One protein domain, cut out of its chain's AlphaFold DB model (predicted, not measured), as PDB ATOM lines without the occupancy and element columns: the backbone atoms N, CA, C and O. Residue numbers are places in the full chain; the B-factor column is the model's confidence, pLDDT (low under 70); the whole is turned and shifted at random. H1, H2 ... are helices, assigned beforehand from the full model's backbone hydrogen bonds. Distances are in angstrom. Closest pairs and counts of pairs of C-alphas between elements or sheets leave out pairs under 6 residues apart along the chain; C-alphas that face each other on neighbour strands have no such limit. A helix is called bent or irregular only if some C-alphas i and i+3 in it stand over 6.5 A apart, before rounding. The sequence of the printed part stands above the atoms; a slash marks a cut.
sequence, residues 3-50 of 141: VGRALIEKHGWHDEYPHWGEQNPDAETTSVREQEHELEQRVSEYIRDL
ATOM      1  N   VAL A   3      -3.410 -14.172 -23.770       96.44
ATOM      2  CA  VAL A   3      -3.791 -12.872 -23.184       96.44
ATOM      3  C   VAL A   3      -2.969 -11.730 -23.779       96.44
ATOM      4  O   VAL A   3      -3.536 -10.768 -24.283       96.44
ATOM      5  N   GLY A   4      -1.638 -11.861 -23.794       96.50
ATOM      6  CA  GLY A   4      -0.770 -10.817 -24.350       96.50
ATOM      7  C   GLY A   4      -1.009 -10.574 -25.841       96.50
ATOM      8  O   GLY A   4      -1.035  -9.430 -26.270       96.50
ATOM      9  N   ARG A   5      -1.302 -11.627 -26.623       96.19
ATOM     10  CA  ARG A   5      -1.692 -11.449 -28.033       96.19
ATOM     11  C   ARG A   5      -2.996 -10.663 -28.165       96.19
ATOM     12  O   ARG A   5      -3.063  -9.769 -28.989       96.19
ATOM     13  N   ALA A   6      -3.996 -10.938 -27.331       96.62
ATOM     14  CA  ALA A   6      -5.237 -10.166 -27.343       96.62
ATOM     15  C   ALA A   6      -5.035  -8.693 -26.926       96.62
ATOM     16  O   ALA A   6      -5.705  -7.821 -27.470       96.62
ATOM     17  N   LEU A   7      -4.111  -8.396 -26.000       97.25
ATOM     18  CA  LEU A   7      -3.730  -7.012 -25.668       97.25
ATOM     19  C   LEU A   7      -3.089  -6.303 -26.866       97.25
ATOM     20  O   LEU A   7      -3.480  -5.183 -27.180       97.25
ATOM     21  N   ILE A   8      -2.155  -6.969 -27.552       97.44
ATOM     22  CA  ILE A   8      -1.511  -6.432 -28.758       97.44
ATOM     23  C   ILE A   8      -2.560  -6.103 -29.824       97.44
ATOM     24  O   ILE A   8      -2.582  -4.977 -30.306       97.44
ATOM     25  N   GLU A   9      -3.465  -7.034 -30.134       96.56
ATOM     26  CA  GLU A   9      -4.536  -6.826 -31.122       96.56
ATOM     27  C   GLU A   9      -5.496  -5.698 -30.712       96.56
ATOM     28  O   GLU A   9      -5.912  -4.886 -31.536       96.56
ATOM     29  N   LYS A  10      -5.845  -5.609 -29.421       95.94
ATOM     30  CA  LYS A  10      -6.731  -4.557 -28.902       95.94
ATOM     31  C   LYS A  10      -6.130  -3.158 -29.056       95.94
ATOM     32  O   LYS A  10      -6.870  -2.208 -29.307       95.94
ATOM     33  N   HIS A  11      -4.819  -3.027 -28.858       96.81
ATOM     34  CA  HIS A  11      -4.135  -1.734 -28.798       96.81
ATOM     35  C   HIS A  11      -3.303  -1.398 -30.044       96.81
ATOM     36  O   HIS A  11      -2.845  -0.266 -30.173       96.81
ATOM     37  N   GLY A  12      -3.133  -2.341 -30.973       96.75
ATOM     38  CA  GLY A  12      -2.316  -2.166 -32.172       96.75
ATOM     39  C   GLY A  12      -0.806  -2.190 -31.911       96.75
ATOM     40  O   GLY A  12      -0.051  -1.633 -32.700       96.75
ATOM     41  N   TRP A  13      -0.341  -2.832 -30.835       96.62
ATOM     42  CA  TRP A  13       1.066  -2.807 -30.394       96.62
ATOM     43  C   TRP A  13       1.999  -3.771 -31.149       96.62
ATOM     44  O   TRP A  13       2.960  -4.295 -30.584       96.62
ATOM     45  N   HIS A  14       1.719  -4.052 -32.421       93.44
ATOM     46  CA  HIS A  14       2.508  -5.010 -33.203       93.44
ATOM     47  C   HIS A  14       3.958  -4.556 -33.392       93.44
ATOM     48  O   HIS A  14       4.865  -5.381 -33.323       93.44
ATOM     49  N   ASP A  15       4.172  -3.253 -33.577       92.94
ATOM     50  CA  ASP A  15       5.510  -2.678 -33.755       92.94
ATOM     51  C   ASP A  15       6.303  -2.633 -32.437       92.94
ATOM     52  O   ASP A  15       7.529  -2.721 -32.440       92.94
ATOM     53  N   GLU A  16       5.606  -2.515 -31.302       91.94
ATOM     54  CA  GLU A  16       6.211  -2.458 -29.966       91.94
ATOM     55  C   GLU A  16       6.607  -3.852 -29.461       91.94
ATOM     56  O   GLU A  16       7.659  -4.006 -28.836       91.94
ATOM     57  N   TYR A  17       5.803  -4.874 -29.782       92.69
ATOM     58  CA  TYR A  17       6.011  -6.266 -29.369       92.69
ATOM     59  C   TYR A  17       6.050  -7.242 -30.565       92.69
ATOM     60  O   TYR A  17       5.258  -8.192 -30.620       92.69
ATOM     61  N   PRO A  18       6.982  -7.066 -31.521       89.12
ATOM     62  CA  PRO A  18       7.001  -7.822 -32.777       89.12
ATOM     63  C   PRO A  18       7.309  -9.315 -32.600       89.12
ATOM     64  O   PRO A  18       6.993 -10.118 -33.476       89.12
ATOM     65  N   HIS A  19       7.906  -9.700 -31.470       86.88
ATOM     66  CA  HIS A  19       8.336 -11.072 -31.186       86.88
ATOM     67  C   HIS A  19       7.587 -11.716 -30.011       86.88
ATOM     68  O   HIS A  19       8.047 -12.726 -29.487       86.88
ATOM     69  N   TRP A  20       6.428 -11.170 -29.615       90.44
ATOM     70  CA  TRP A  20       5.735 -11.575 -28.388       90.44
ATOM     71  C   TRP A  20       5.501 -13.089 -28.253       90.44
ATOM     72  O   TRP A  20       4.624 -13.690 -28.900       90.44
ATOM     73  N   GLY A  21       6.223 -13.695 -27.306       79.81
ATOM     74  CA  GLY A  21       6.131 -15.121 -26.996       79.81
ATOM     75  C   GLY A  21       6.663 -16.035 -28.103       79.81
ATOM     76  O   GLY A  21       6.263 -17.202 -28.170       79.81
ATOM     77  N   GLU A  22       7.521 -15.503 -28.968       82.88
ATOM     78  CA  GLU A  22       8.273 -16.214 -29.995       82.88
ATOM     79  C   GLU A  22       9.769 -16.099 -29.683       82.88
ATOM     80  O   GLU A  22      10.231 -15.134 -29.081       82.88
ATOM     81  N   GLN A  23      10.554 -17.111 -30.053       75.00
ATOM     82  CA  GLN A  23      12.005 -17.004 -29.913       75.00
ATOM     83  C   GLN A  23      12.533 -16.066 -30.997       75.00
ATOM     84  O   GLN A  23      12.293 -16.309 -32.178       75.00
ATOM     85  N   ASN A  24      13.285 -15.039 -30.600       76.81
ATOM     86  CA  ASN A  24      14.081 -14.244 -31.524       76.81
ATOM     87  C   ASN A  24      15.547 -14.710 -31.456       76.81
ATOM     88  O   ASN A  24      16.253 -14.327 -30.522       76.81
ATOM     89  N   PRO A  25      16.007 -15.562 -32.392       72.94
ATOM     90  CA  PRO A  25      17.367 -16.100 -32.368       72.94
ATOM     91  C   PRO A  25      18.441 -15.050 -32.686       72.94
ATOM     92  O   PRO A  25      19.608 -15.281 -32.379       72.94
ATOM     93  N   ASP A  26      18.059 -13.917 -33.281       78.94
ATOM     94  CA  ASP A  26      18.978 -12.871 -33.741       78.94
ATOM     95  C   ASP A  26      19.159 -11.735 -32.717       78.94
ATOM     96  O   ASP A  26      20.012 -10.865 -32.899       78.94
ATOM     97  N   ALA A  27      18.378 -11.730 -31.634       77.75
ATOM     98  CA  ALA A  27      18.449 -10.724 -30.579       77.75
ATOM     99  C   ALA A  27      19.103 -11.272 -29.306       77.75
ATOM    100  O   ALA A  27      18.961 -12.442 -28.949       77.75
ATOM    101  N   GLU A  28      19.790 -10.398 -28.567       81.31
ATOM    102  CA  GLU A  28      20.255 -10.745 -27.228       81.31
ATOM    103  C   GLU A  28      19.059 -11.012 -26.311       81.31
ATOM    104  O   GLU A  28      18.164 -10.177 -26.174       81.31
ATOM    105  N   THR A  29      19.075 -12.157 -25.624       78.62
ATOM    106  CA  THR A  29      17.996 -12.585 -24.724       78.62
ATOM    107  C   THR A  29      17.603 -11.511 -23.706       78.62
ATOM    108  O   THR A  29      16.428 -11.379 -23.384       78.62
ATOM    109  N   THR A  30      18.563 -10.735 -23.194       81.94
ATOM    110  CA  THR A  30      18.296  -9.649 -22.237       81.94
ATOM    111  C   THR A  30      17.446  -8.542 -22.857       81.94
ATOM    112  O   THR A  30      16.458  -8.140 -22.256       81.94
ATOM    113  N   SER A  31      17.774  -8.117 -24.079       82.56
ATOM    114  CA  SER A  31      17.054  -7.060 -24.799       82.56
ATOM    115  C   SER A  31      15.606  -7.461 -25.102       82.56
ATOM    116  O   SER A  31      14.682  -6.691 -24.849       82.56
ATOM    117  N   VAL A  32      15.385  -8.708 -25.541       81.75
ATOM    118  CA  VAL A  32      14.026  -9.241 -25.767       81.75
ATOM    119  C   VAL A  32      13.216  -9.230 -24.471       81.75
ATOM    120  O   VAL A  32      12.074  -8.782 -24.460       81.75
ATOM    121  N   ARG A  33      13.813  -9.673 -23.357       82.31
ATOM    122  CA  ARG A  33      13.128  -9.703 -22.056       82.31
ATOM    123  C   ARG A  33      12.792  -8.309 -21.548       82.31
ATOM    124  O   ARG A  33      11.705  -8.127 -21.019       82.31
ATOM    125  N   GLU A  34      13.692  -7.342 -21.701       86.19
ATOM    126  CA  GLU A  34      13.437  -5.948 -21.321       86.19
ATOM    127  C   GLU A  34      12.301  -5.337 -22.151       86.19
ATOM    128  O   GLU A  34      11.422  -4.692 -21.582       86.19
ATOM    129  N   GLN A  35      12.265  -5.601 -23.463       87.06
ATOM    130  CA  GLN A  35      11.185  -5.151 -24.344       87.06
ATOM    131  C   GLN A  35       9.834  -5.773 -23.960       87.06
ATOM    132  O   GLN A  35       8.834  -5.067 -23.862       87.06
ATOM    133  N   GLU A  36       9.786  -7.085 -23.727       91.75
ATOM    134  CA  GLU A  36       8.549  -7.807 -23.408       91.75
ATOM    135  C   GLU A  36       8.039  -7.543 -21.980       91.75
ATOM    136  O   GLU A  36       6.850  -7.728 -21.704       91.75
ATOM    137  N   HIS A  37       8.906  -7.071 -21.078       92.06
ATOM    138  CA  HIS A  37       8.628  -6.999 -19.646       92.06
ATOM    139  C   HIS A  37       7.368  -6.201 -19.299       92.06
ATOM    140  O   HIS A  37       6.561  -6.635 -18.474       92.06
ATOM    141  N   GLU A  38       7.162  -5.040 -19.922       94.69
ATOM    142  CA  GLU A  38       5.980  -4.238 -19.609       94.69
ATOM    143  C   GLU A  38       4.674  -4.936 -20.023       94.69
ATOM    144  O   GLU A  38       3.658  -4.827 -19.333       94.69
ATOM    145  N   LEU A  39       4.677  -5.676 -21.137       95.81
ATOM    146  CA  LEU A  39       3.507  -6.439 -21.564       95.81
ATOM    147  C   LEU A  39       3.282  -7.656 -20.660       95.81
ATOM    148  O   LEU A  39       2.135  -7.959 -20.333       95.81
ATOM    149  N   GLU A  40       4.343  -8.314 -20.183       95.50
ATOM    150  CA  GLU A  40       4.238  -9.375 -19.171       95.50
ATOM    151  C   GLU A  40       3.592  -8.879 -17.871       95.50
ATOM    152  O   GLU A  40       2.759  -9.585 -17.294       95.50
ATOM    153  N   GLN A  41       3.922  -7.662 -17.427       96.62
ATOM    154  CA  GLN A  41       3.289  -7.046 -16.258       96.62
ATOM    155  C   GLN A  41       1.793  -6.826 -16.494       96.62
ATOM    156  O   GLN A  41       0.981  -7.298 -15.702       96.62
ATOM    157  N   ARG A  42       1.415  -6.220 -17.627       97.12
ATOM    158  CA  ARG A  42       0.002  -5.990 -17.994       97.12
ATOM    159  C   ARG A  42      -0.794  -7.291 -18.100       97.12
ATOM    160  O   ARG A  42      -1.944  -7.368 -17.673       97.12
ATOM    161  N   VAL A  43      -0.186  -8.339 -18.653       96.94
ATOM    162  CA  VAL A  43      -0.791  -9.676 -18.704       96.94
ATOM    163  C   VAL A  43      -0.987 -10.242 -17.299       96.94
ATOM    164  O   VAL A  43      -2.038 -10.812 -17.010       96.94
ATOM    165  N   SER A  44       0.009 -10.080 -16.431       95.94
ATOM    166  CA  SER A  44      -0.038 -10.560 -15.049       95.94
ATOM    167  C   SER A  44      -1.107  -9.835 -14.230       95.94
ATOM    168  O   SER A  44      -1.848 -10.488 -13.498       95.94
ATOM    169  N   GLU A  45      -1.234  -8.516 -14.390       96.50
ATOM    170  CA  GLU A  45      -2.304  -7.698 -13.802       96.50
ATOM    171  C   GLU A  45      -3.681  -8.188 -14.256       96.50
ATOM    172  O   GLU A  45      -4.524  -8.516 -13.423       96.50
ATOM    173  N   TYR A  46      -3.874  -8.359 -15.568       95.38
ATOM    174  CA  TYR A  46      -5.132  -8.869 -16.109       95.38
ATOM    175  C   TYR A  46      -5.495 -10.252 -15.548       95.38
ATOM    176  O   TYR A  46      -6.636 -10.479 -15.157       95.38
ATOM    177  N   ILE A  47      -4.541 -11.192 -15.504       94.12
ATOM    178  CA  ILE A  47      -4.789 -12.548 -14.989       94.12
ATOM    179  C   ILE A  47      -5.096 -12.520 -13.486       94.12
ATOM    180  O   ILE A  47      -5.951 -13.280 -13.034       94.12
ATOM    181  N   ARG A  48      -4.429 -11.652 -12.715       93.69
ATOM    182  CA  ARG A  48      -4.640 -11.509 -11.266       93.69
ATOM    183  C   ARG A  48      -6.063 -11.055 -10.923       93.69
ATOM    184  O   ARG A  48      -6.594 -11.489  -9.898       93.69
ATOM    185  N   ASP A  49      -6.662 -10.227 -11.773       91.88
ATOM    186  CA  ASP A  49      -8.021  -9.711 -11.590       91.88
ATOM    187  C   ASP A  49      -9.113 -10.730 -11.958       91.88
ATOM    188  O   ASP A  49     -10.278 -10.556 -11.593       91.88
ATOM    189  N   LEU A  50      -8.761 -11.826 -12.645       90.31
ATOM    190  CA  LEU A  50      -9.719 -12.882 -12.958       90.31
ATOM    191  C   LEU A  50     -10.122 -13.661 -11.691       90.31
ATOM    192  O   LEU A  50      -9.286 -13.953 -10.826       90.31
TER     193      LEU A  50
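Overview. This is residues 3 to 50 of the 141 residues of an uncharacterized protein of Haloarcula salaria (UniProt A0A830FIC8). A short helix, H1, stands end-on on the long, kinked helix H2 like an off-centre T, and a wide loop, residues 12 to 28, leads from the far end of H1 round to the start of H2. The printed part has 48 residues, with two named helices in the order H1, H2, no named strand, and the class all helix. It is only just compact, close to loose, with a radius of gyration of the C-alphas of 11.1 A, and elongated, spanning 35 by 20 by 13 A.

Along the chain. H1 is residues 3 to 11, 12.5 A long, beginning at C-alpha 3 (-3.791, -12.872, -23.184). H2 is residues 29 to 49, 29.3 A long, ending at C-alpha 49 (-8.021, -9.711, -11.590). H2 has a kink of 47 degrees near residue 36 and is irregular: C-alphas 35 and 38 are 7.1 A apart.

Arrangement. H1 and H2 touch, H2 with residues 39 to 43 alone; the closest C-alphas, of Gly 4 and Val 43, are 5.8 A apart. Their lines are about perpendicular, at 87 degrees. In H1 every O i to N i+4 pair is within hydrogen-bond range; in H2, 15 of 17 are.

Size, cuts and confidence. The C-alphas farthest apart, of Asp 26 and Leu 50, are 35.4 A apart. The link from H1 to H2 is long, 17 residues. Residues 25 to 31, of which 29 to 31 belong to H2, stand free. The printed part has no cut, and no printed residue is under 70 in pLDDT.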